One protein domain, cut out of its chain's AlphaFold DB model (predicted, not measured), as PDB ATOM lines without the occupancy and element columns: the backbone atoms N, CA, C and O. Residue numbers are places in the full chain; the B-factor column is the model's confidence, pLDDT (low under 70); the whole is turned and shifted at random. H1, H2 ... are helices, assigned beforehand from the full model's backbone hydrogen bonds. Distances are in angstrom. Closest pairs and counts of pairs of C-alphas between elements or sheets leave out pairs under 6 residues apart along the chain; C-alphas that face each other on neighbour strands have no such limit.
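What this domain is: This is residues 38 to 52 and 69 to 107 of the 159 residues of an uncharacterized protein of Cladophialophora psammophila CBS 110553 (UniProt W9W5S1). There is little regular structure here: a stretch that folds back on itself, residues 38 to 52, and an open, bracket-like run from 69 to 107 with a short helix at each of its two corners. An extended link, residues 84 to 93, separates H1 from H2, and residues 69 to 75 and 100 to 107 form the two arms. The printed part has 54 residues, two named helices, H1 then H2, and no named strand; the class is all helix, with 14 residues in named elements. It is loose, with a radius of gyration of the C-alphas of 14.2 A and spans of 37 by 29 by 22 A.

How they stand to each other: H1, residues 76 to 83, and H2, residues 94 to 99, are apart. In both helices every O i to N i+4 pair is within hydrogen-bond range.

Where its parts are: C-alpha 38 is at (3.082, -16.673, -17.415). H1 begins at C-alpha 76, (24.078, -20.106, -9.040), and is 10.3 A long. H2 is 8.7 A long and ends at C-alpha 99, (28.035, -32.977, -25.308).

The domain as a whole: The C-alphas farthest apart, of Tyr 52 and His 84, are 38.9 A apart. Residues 53 to 68 are not printed; C-alphas 52 and 69 are 20.5 A apart across this cut. The H1 to H2 link is short. Residues 38 to 49 and 107 have pLDDT under 70.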
ATOM      1  N   GLN A  38       1.811 -16.371 -18.067       36.09
ATOM      2  CA  GLN A  38       3.082 -16.673 -17.415       36.09
ATOM      3  C   GLN A  38       4.016 -15.469 -17.519       36.09
ATOM      4  O   GLN A  38       4.480 -15.144 -18.602       36.09
ATOM      5  N   PHE A  39       4.312 -14.831 -16.387       32.59
ATOM      6  CA  PHE A  39       5.342 -13.797 -16.307       32.59
ATOM      7  C   PHE A  39       6.622 -14.401 -15.741       32.59
ATOM      8  O   PHE A  39       6.656 -14.835 -14.589       32.59
ATOM      9  N   VAL A  40       7.688 -14.386 -16.535       33.62
ATOM     10  CA  VAL A  40       9.051 -14.693 -16.096       33.62
ATOM     11  C   VAL A  40       9.890 -13.431 -16.283       33.62
ATOM     12  O   VAL A  40       9.719 -12.712 -17.261       33.62
ATOM     13  N   ALA A  41      10.763 -13.128 -15.326       34.25
ATOM     14  CA  ALA A  41      11.790 -12.099 -15.458       34.25
ATOM     15  C   ALA A  41      13.145 -12.776 -15.224       34.25
ATOM     16  O   ALA A  41      13.260 -13.580 -14.302       34.25
ATOM     17  N   MET A  42      14.133 -12.476 -16.064       33.47
ATOM     18  CA  MET A  42      15.498 -12.999 -15.969       33.47
ATOM     19  C   MET A  42      16.475 -11.822 -16.098       33.47
ATOM     20  O   MET A  42      16.238 -10.920 -16.901       33.47
ATOM     21  N   GLN A  43      17.544 -11.811 -15.298       36.03
ATOM     22  CA  GLN A  43      18.417 -10.645 -15.070       36.03
ATOM     23  C   GLN A  43      19.223 -10.136 -16.293       36.03
ATOM     24  O   GLN A  43      19.885  -9.110 -16.175       36.03
ATOM     25  N   CYS A  44      19.189 -10.780 -17.469       33.28
ATOM     26  CA  CYS A  44      20.058 -10.402 -18.603       33.28
ATOM     27  C   CYS A  44      19.359 -10.307 -19.971       33.28
ATOM     28  O   CYS A  44      19.971 -10.588 -21.000       33.28
ATOM     29  N   GLY A  45      18.094  -9.892 -20.031       45.09
ATOM     30  CA  GLY A  45      17.448  -9.640 -21.320       45.09
ATOM     31  C   GLY A  45      16.063  -9.020 -21.210       45.09
ATOM     32  O   GLY A  45      15.362  -9.184 -20.213       45.09
ATOM     33  N   LYS A  46      15.648  -8.311 -22.266       48.59
ATOM     34  CA  LYS A  46      14.250  -7.910 -22.438       48.59
ATOM     35  C   LYS A  46      13.453  -9.168 -22.769       48.59
ATOM     36  O   LYS A  46      13.539  -9.673 -23.883       48.59
ATOM     37  N   LEU A  47      12.696  -9.675 -21.802       59.19
ATOM     38  CA  LEU A  47      11.800 -10.798 -22.046       59.19
ATOM     39  C   LEU A  47      10.572 -10.286 -22.801       59.19
ATOM     40  O   LEU A  47       9.812  -9.462 -22.290       59.19
ATOM     41  N   VAL A  48      10.417 -10.741 -24.039       63.19
ATOM     42  CA  VAL A  48       9.219 -10.502 -24.841       63.19
ATOM     43  C   VAL A  48       8.343 -11.732 -24.684       63.19
ATOM     44  O   VAL A  48       8.740 -12.834 -25.043       63.19
ATOM     45  N   GLN A  49       7.172 -11.547 -24.079       69.81
ATOM     46  CA  GLN A  49       6.157 -12.586 -24.031       69.81
ATOM     47  C   GLN A  49       5.185 -12.363 -25.184       69.81
ATOM     48  O   GLN A  49       4.525 -11.318 -25.254       69.81
ATOM     49  N   ASP A  50       5.065 -13.367 -26.042       74.56
ATOM     50  CA  ASP A  50       4.018 -13.421 -27.047       74.56
ATOM     51  C   ASP A  50       2.815 -14.184 -26.496       74.56
ATOM     52  O   ASP A  50       2.940 -15.211 -25.824       74.56
ATOM     53  N   ILE A  51       1.628 -13.628 -26.728       78.94
ATOM     54  CA  ILE A  51       0.355 -14.241 -26.364       78.94
ATOM     55  C   ILE A  51      -0.352 -14.545 -27.674       78.94
ATOM     56  O   ILE A  51      -0.573 -13.636 -28.471       78.94
ATOM     57  N   TYR A  52      -0.716 -15.804 -27.878       81.12
ATOM     58  CA  TYR A  52      -1.445 -16.258 -29.058       81.12
ATOM     59  C   TYR A  52      -2.906 -16.514 -28.706       81.12
ATOM     60  O   TYR A  52      -3.220 -16.909 -27.577       81.12
ATOM     61  N   VAL A  69       2.253 -25.141 -11.501       78.94
ATOM     62  CA  VAL A  69       3.681 -25.464 -11.523       78.94
ATOM     63  C   VAL A  69       4.435 -24.263 -10.979       78.94
ATOM     64  O   VAL A  69       4.331 -23.157 -11.509       78.94
ATOM     65  N   HIS A  70       5.189 -24.481  -9.906       78.44
ATOM     66  CA  HIS A  70       6.049 -23.463  -9.319       78.44
ATOM     67  C   HIS A  70       7.402 -23.489 -10.029       78.44
ATOM     68  O   HIS A  70       8.228 -24.363  -9.775       78.44
ATOM     69  N   VAL A  71       7.610 -22.549 -10.949       78.38
ATOM     70  CA  VAL A  71       8.885 -22.389 -11.658       78.38
ATOM     71  C   VAL A  71       9.711 -21.326 -10.944       78.38
ATOM     72  O   VAL A  71       9.315 -20.162 -10.887       78.38
ATOM     73  N   HIS A  72      10.863 -21.731 -10.416       78.44
ATOM     74  CA  HIS A  72      11.849 -20.834  -9.820       78.44
ATOM     75  C   HIS A  72      13.076 -20.774 -10.725       78.44
ATOM     76  O   HIS A  72      13.653 -21.807 -11.056       78.44
ATOM     77  N   ILE A  73      13.465 -19.565 -11.121       80.38
ATOM     78  CA  ILE A  73      14.725 -19.314 -11.821       80.38
ATOM     79  C   ILE A  73      15.661 -18.695 -10.797       80.38
ATOM     80  O   ILE A  73      15.330 -17.662 -10.216       80.38
ATOM     81  N   LEU A  74      16.781 -19.363 -10.543       78.75
ATOM     82  CA  LEU A  74      17.761 -18.975  -9.536       78.75
ATOM     83  C   LEU A  74      19.111 -18.763 -10.217       78.75
ATOM     84  O   LEU A  74      19.481 -19.527 -11.111       78.75
ATOM     85  N   ASP A  75      19.847 -17.745  -9.781       79.31
ATOM     86  CA  ASP A  75      21.274 -17.654 -10.071       79.31
ATOM     87  C   ASP A  75      22.043 -18.757  -9.308       79.31
ATOM     88  O   ASP A  75      21.497 -19.362  -8.376       79.31
ATOM     89  N   PRO A  76      23.305 -19.043  -9.674       77.94
ATOM     90  CA  PRO A  76      24.078 -20.106  -9.040       77.94
ATOM     91  C   PRO A  76      24.204 -19.984  -7.514       77.94
ATOM     92  O   PRO A  76      24.065 -20.994  -6.824       77.94
ATOM     93  N   ALA A  77      24.406 -18.774  -6.979       80.75
ATOM     94  CA  ALA A  77      24.575 -18.564  -5.542       80.75
ATOM     95  C   ALA A  77      23.250 -18.767  -4.793       80.75
ATOM     96  O   ALA A  77      23.218 -19.434  -3.757       80.75
ATOM     97  N   SER A  78      22.138 -18.270  -5.342       82.50
ATOM     98  CA  SER A  78      20.805 -18.537  -4.784       82.50
ATOM     99  C   SER A  78      20.420 -20.016  -4.876       82.50
ATOM    100  O   SER A  78      19.777 -20.541  -3.968       82.50
ATOM    101  N   CYS A  79      20.816 -20.712  -5.946       81.81
ATOM    102  CA  CYS A  79      20.579 -22.146  -6.103       81.81
ATOM    103  C   CYS A  79      21.315 -22.952  -5.028       81.81
ATOM    104  O   CYS A  79      20.695 -23.784  -4.364       81.81
ATOM    105  N   GLU A  80      22.598 -22.667  -4.797       85.50
ATOM    106  CA  GLU A  80      23.376 -23.296  -3.726       85.50
ATOM    107  C   GLU A  80      22.778 -22.988  -2.348       85.50
ATOM    108  O   GLU A  80      22.621 -23.890  -1.530       85.50
ATOM    109  N   ALA A  81      22.358 -21.744  -2.101       83.19
ATOM    110  CA  ALA A  81      21.747 -21.358  -0.831       83.19
ATOM    111  C   ALA A  81      20.434 -22.108  -0.536       83.19
ATOM    112  O   ALA A  81      20.158 -22.423   0.621       83.19
ATOM    113  N   VAL A  82      19.623 -22.389  -1.562       86.94
ATOM    114  CA  VAL A  82      18.328 -23.078  -1.420       86.94
ATOM    115  C   VAL A  82      18.481 -24.600  -1.410       86.94
ATOM    116  O   VAL A  82      17.774 -25.283  -0.673       86.94
ATOM    117  N   THR A  83      19.366 -25.144  -2.244       88.69
ATOM    118  CA  THR A  83      19.494 -26.598  -2.447       88.69
ATOM    119  C   THR A  83      20.617 -27.229  -1.631       88.69
ATOM    120  O   THR A  83      20.639 -28.448  -1.482       88.69
ATOM    121  N   HIS A  84      21.544 -26.419  -1.115       86.50
ATOM    122  CA  HIS A  84      22.816 -26.843  -0.522       86.50
ATOM    123  C   HIS A  84      23.705 -27.673  -1.462       86.50
ATOM    124  O   HIS A  84      24.627 -28.351  -1.010       86.50
ATOM    125  N   VAL A  85      23.445 -27.623  -2.770       86.88
ATOM    126  CA  VAL A  85      24.248 -28.282  -3.799       86.88
ATOM    127  C   VAL A  85      24.922 -27.211  -4.639       86.88
ATOM    128  O   VAL A  85      24.254 -26.345  -5.202       86.88
ATOM    129  N   VAL A  86      26.247 -27.293  -4.749       85.62
ATOM    130  CA  VAL A  86      27.015 -26.404  -5.624       85.62
ATOM    131  C   VAL A  86      26.675 -26.749  -7.078       85.62
ATOM    132  O   VAL A  86      26.915 -27.888  -7.499       85.62
ATOM    133  N   PRO A  87      26.109 -25.817  -7.865       80.75
ATOM    134  CA  PRO A  87      25.813 -26.084  -9.263       80.75
ATOM    135  C   PRO A  87      27.121 -26.291 -10.047       80.75
ATOM    136  O   PRO A  87      28.098 -25.574  -9.819       80.75
ATOM    137  N   PRO A  88      27.170 -27.257 -10.983       79.94
ATOM    138  CA  PRO A  88      28.343 -27.444 -11.825       79.94
ATOM    139  C   PRO A  88      28.589 -26.195 -12.688       79.94
ATOM    140  O   PRO A  88      27.631 -25.508 -13.061       79.94
ATOM    141  N   PRO A  89      29.853 -25.897 -13.043       78.56
ATOM    142  CA  PRO A  89      30.158 -24.757 -13.893       78.56
ATOM    143  C   PRO A  89      29.446 -24.905 -15.247       78.56
ATOM    144  O   PRO A  89      29.453 -26.000 -15.825       78.56
ATOM    145  N   PRO A  90      28.825 -23.831 -15.770       73.25
ATOM    146  CA  PRO A  90      28.127 -23.901 -17.042       73.25
ATOM    147  C   PRO A  90      29.118 -24.227 -18.171       73.25
ATOM    148  O   PRO A  90      30.262 -23.761 -18.139       73.25
ATOM    149  N   PRO A  91      28.710 -25.007 -19.189       79.12
ATOM    150  CA  PRO A  91      29.548 -25.247 -20.355       79.12
ATOM    151  C   PRO A  91      29.935 -23.920 -21.028       79.12
ATOM    152  O   PRO A  91      29.073 -23.058 -21.205       79.12
ATOM    153  N   PRO A  92      31.203 -23.749 -21.437       77.38
ATOM    154  CA  PRO A  92      31.688 -22.478 -21.972       77.38
ATOM    155  C   PRO A  92      31.188 -22.188 -23.392       77.38
ATOM    156  O   PRO A  92      31.206 -21.039 -23.823       77.38
ATOM    157  N   ASP A  93      30.769 -23.218 -24.139       79.50
ATOM    158  CA  ASP A  93      30.246 -23.074 -25.494       79.50
ATOM    159  C   ASP A  93      29.062 -24.020 -25.773       79.50
ATOM    160  O   ASP A  93      28.800 -24.990 -25.052       79.50
ATOM    161  N   ALA A  94      28.335 -23.734 -26.857       75.06
ATOM    162  CA  ALA A  94      27.170 -24.512 -27.277       75.06
ATOM    163  C   ALA A  94      27.504 -25.990 -27.563       75.06
ATOM    164  O   ALA A  94      26.677 -26.870 -27.324       75.06
ATOM    165  N   ARG A  95      28.720 -26.288 -28.041       78.62
ATOM    166  CA  ARG A  95      29.158 -27.668 -28.313       78.62
ATOM    167  C   ARG A  95      29.336 -28.450 -27.014       78.62
ATOM    168  O   ARG A  95      28.932 -29.608 -26.940       78.62
ATOM    169  N   GLY A  96      29.899 -27.814 -25.987       80.25
ATOM    170  CA  GLY A  96      30.017 -28.351 -24.637       80.25
ATOM    171  C   GLY A  96      28.650 -28.645 -24.027       80.25
ATOM    172  O   GLY A  96      28.469 -29.709 -23.440       80.25
ATOM    173  N   TYR A  97      27.673 -27.762 -24.244       79.25
ATOM    174  CA  TYR A  97      26.296 -27.974 -23.798       79.25
ATOM    175  C   TYR A  97      25.648 -29.205 -24.453       79.25
ATOM    176  O   TYR A  97      25.109 -30.052 -23.743       79.25
ATOM    177  N   ILE A  98      25.787 -29.378 -25.774       82.00
ATOM    178  CA  ILE A  98      25.275 -30.566 -26.492       82.00
ATOM    179  C   ILE A  98      25.951 -31.843 -25.988       82.00
ATOM    180  O   ILE A  98      25.281 -32.839 -25.723       82.00
ATOM    181  N   LYS A  99      27.279 -31.821 -25.815       85.81
ATOM    182  CA  LYS A  99      28.035 -32.977 -25.308       85.81
ATOM    183  C   LYS A  99      27.590 -33.389 -23.899       85.81
ATOM    184  O   LYS A  99      27.620 -34.573 -23.584       85.81
ATOM    185  N   ALA A 100      27.168 -32.431 -23.075       81.94
ATOM    186  CA  ALA A 100      26.614 -32.673 -21.744       81.94
ATOM    187  C   ALA A 100      25.145 -33.154 -21.759       81.94
ATOM    188  O   ALA A 100      24.546 -33.301 -20.698       81.94
ATOM    189  N   GLY A 101      24.556 -33.400 -22.937       82.19
ATOM    190  CA  GLY A 101      23.162 -33.827 -23.091       82.19
ATOM    191  C   GLY A 101      22.155 -32.675 -23.135       82.19
ATOM    192  O   GLY A 101      20.948 -32.910 -23.093       82.19
ATOM    193  N   GLY A 102      22.628 -31.429 -23.221       79.00
ATOM    194  CA  GLY A 102      21.785 -30.254 -23.377       79.00
ATOM    195  C   GLY A 102      21.045 -30.258 -24.714       79.00
ATOM    196  O   GLY A 102      21.602 -30.610 -25.754       79.00
ATOM    197  N   SER A 103      19.777 -29.850 -24.685       81.38
ATOM    198  CA  SER A 103      18.934 -29.731 -25.878       81.38
ATOM    199  C   SER A 103      18.698 -28.267 -26.224       81.38
ATOM    200  O   SER A 103      18.450 -27.447 -25.338       81.38
ATOM    201  N   PHE A 104      18.763 -27.953 -27.515       72.75
ATOM    202  CA  PHE A 104      18.322 -26.671 -28.049       72.75
ATOM    203  C   PHE A 104      16.916 -26.830 -28.608       72.75
ATOM    204  O   PHE A 104      16.644 -27.757 -29.370       72.75
ATOM    205  N   PHE A 105      16.037 -25.911 -28.232       76.12
ATOM    206  CA  PHE A 105      14.684 -25.837 -28.756       76.12
ATOM    207  C   PHE A 105      14.581 -24.568 -29.584       76.12
ATOM    208  O   PHE A 105      14.935 -23.487 -29.113       76.12
ATOM    209  N   VAL A 106      14.122 -24.711 -30.822       70.88
ATOM    210  CA  VAL A 106      13.753 -23.565 -31.645       70.88
ATOM    211  C   VAL A 106      12.297 -23.263 -31.340       70.88
ATOM    212  O   VAL A 106      11.433 -24.122 -31.508       70.88
ATOM    213  N   VAL A 107      12.048 -22.058 -30.845       68.50
ATOM    214  CA  VAL A 107      10.697 -21.518 -30.739       68.50
ATOM    215  C   VAL A 107      10.457 -20.747 -32.027       68.50
ATOM    216  O   VAL A 107      11.136 -19.756 -32.282       68.50
TER     217      VAL A 107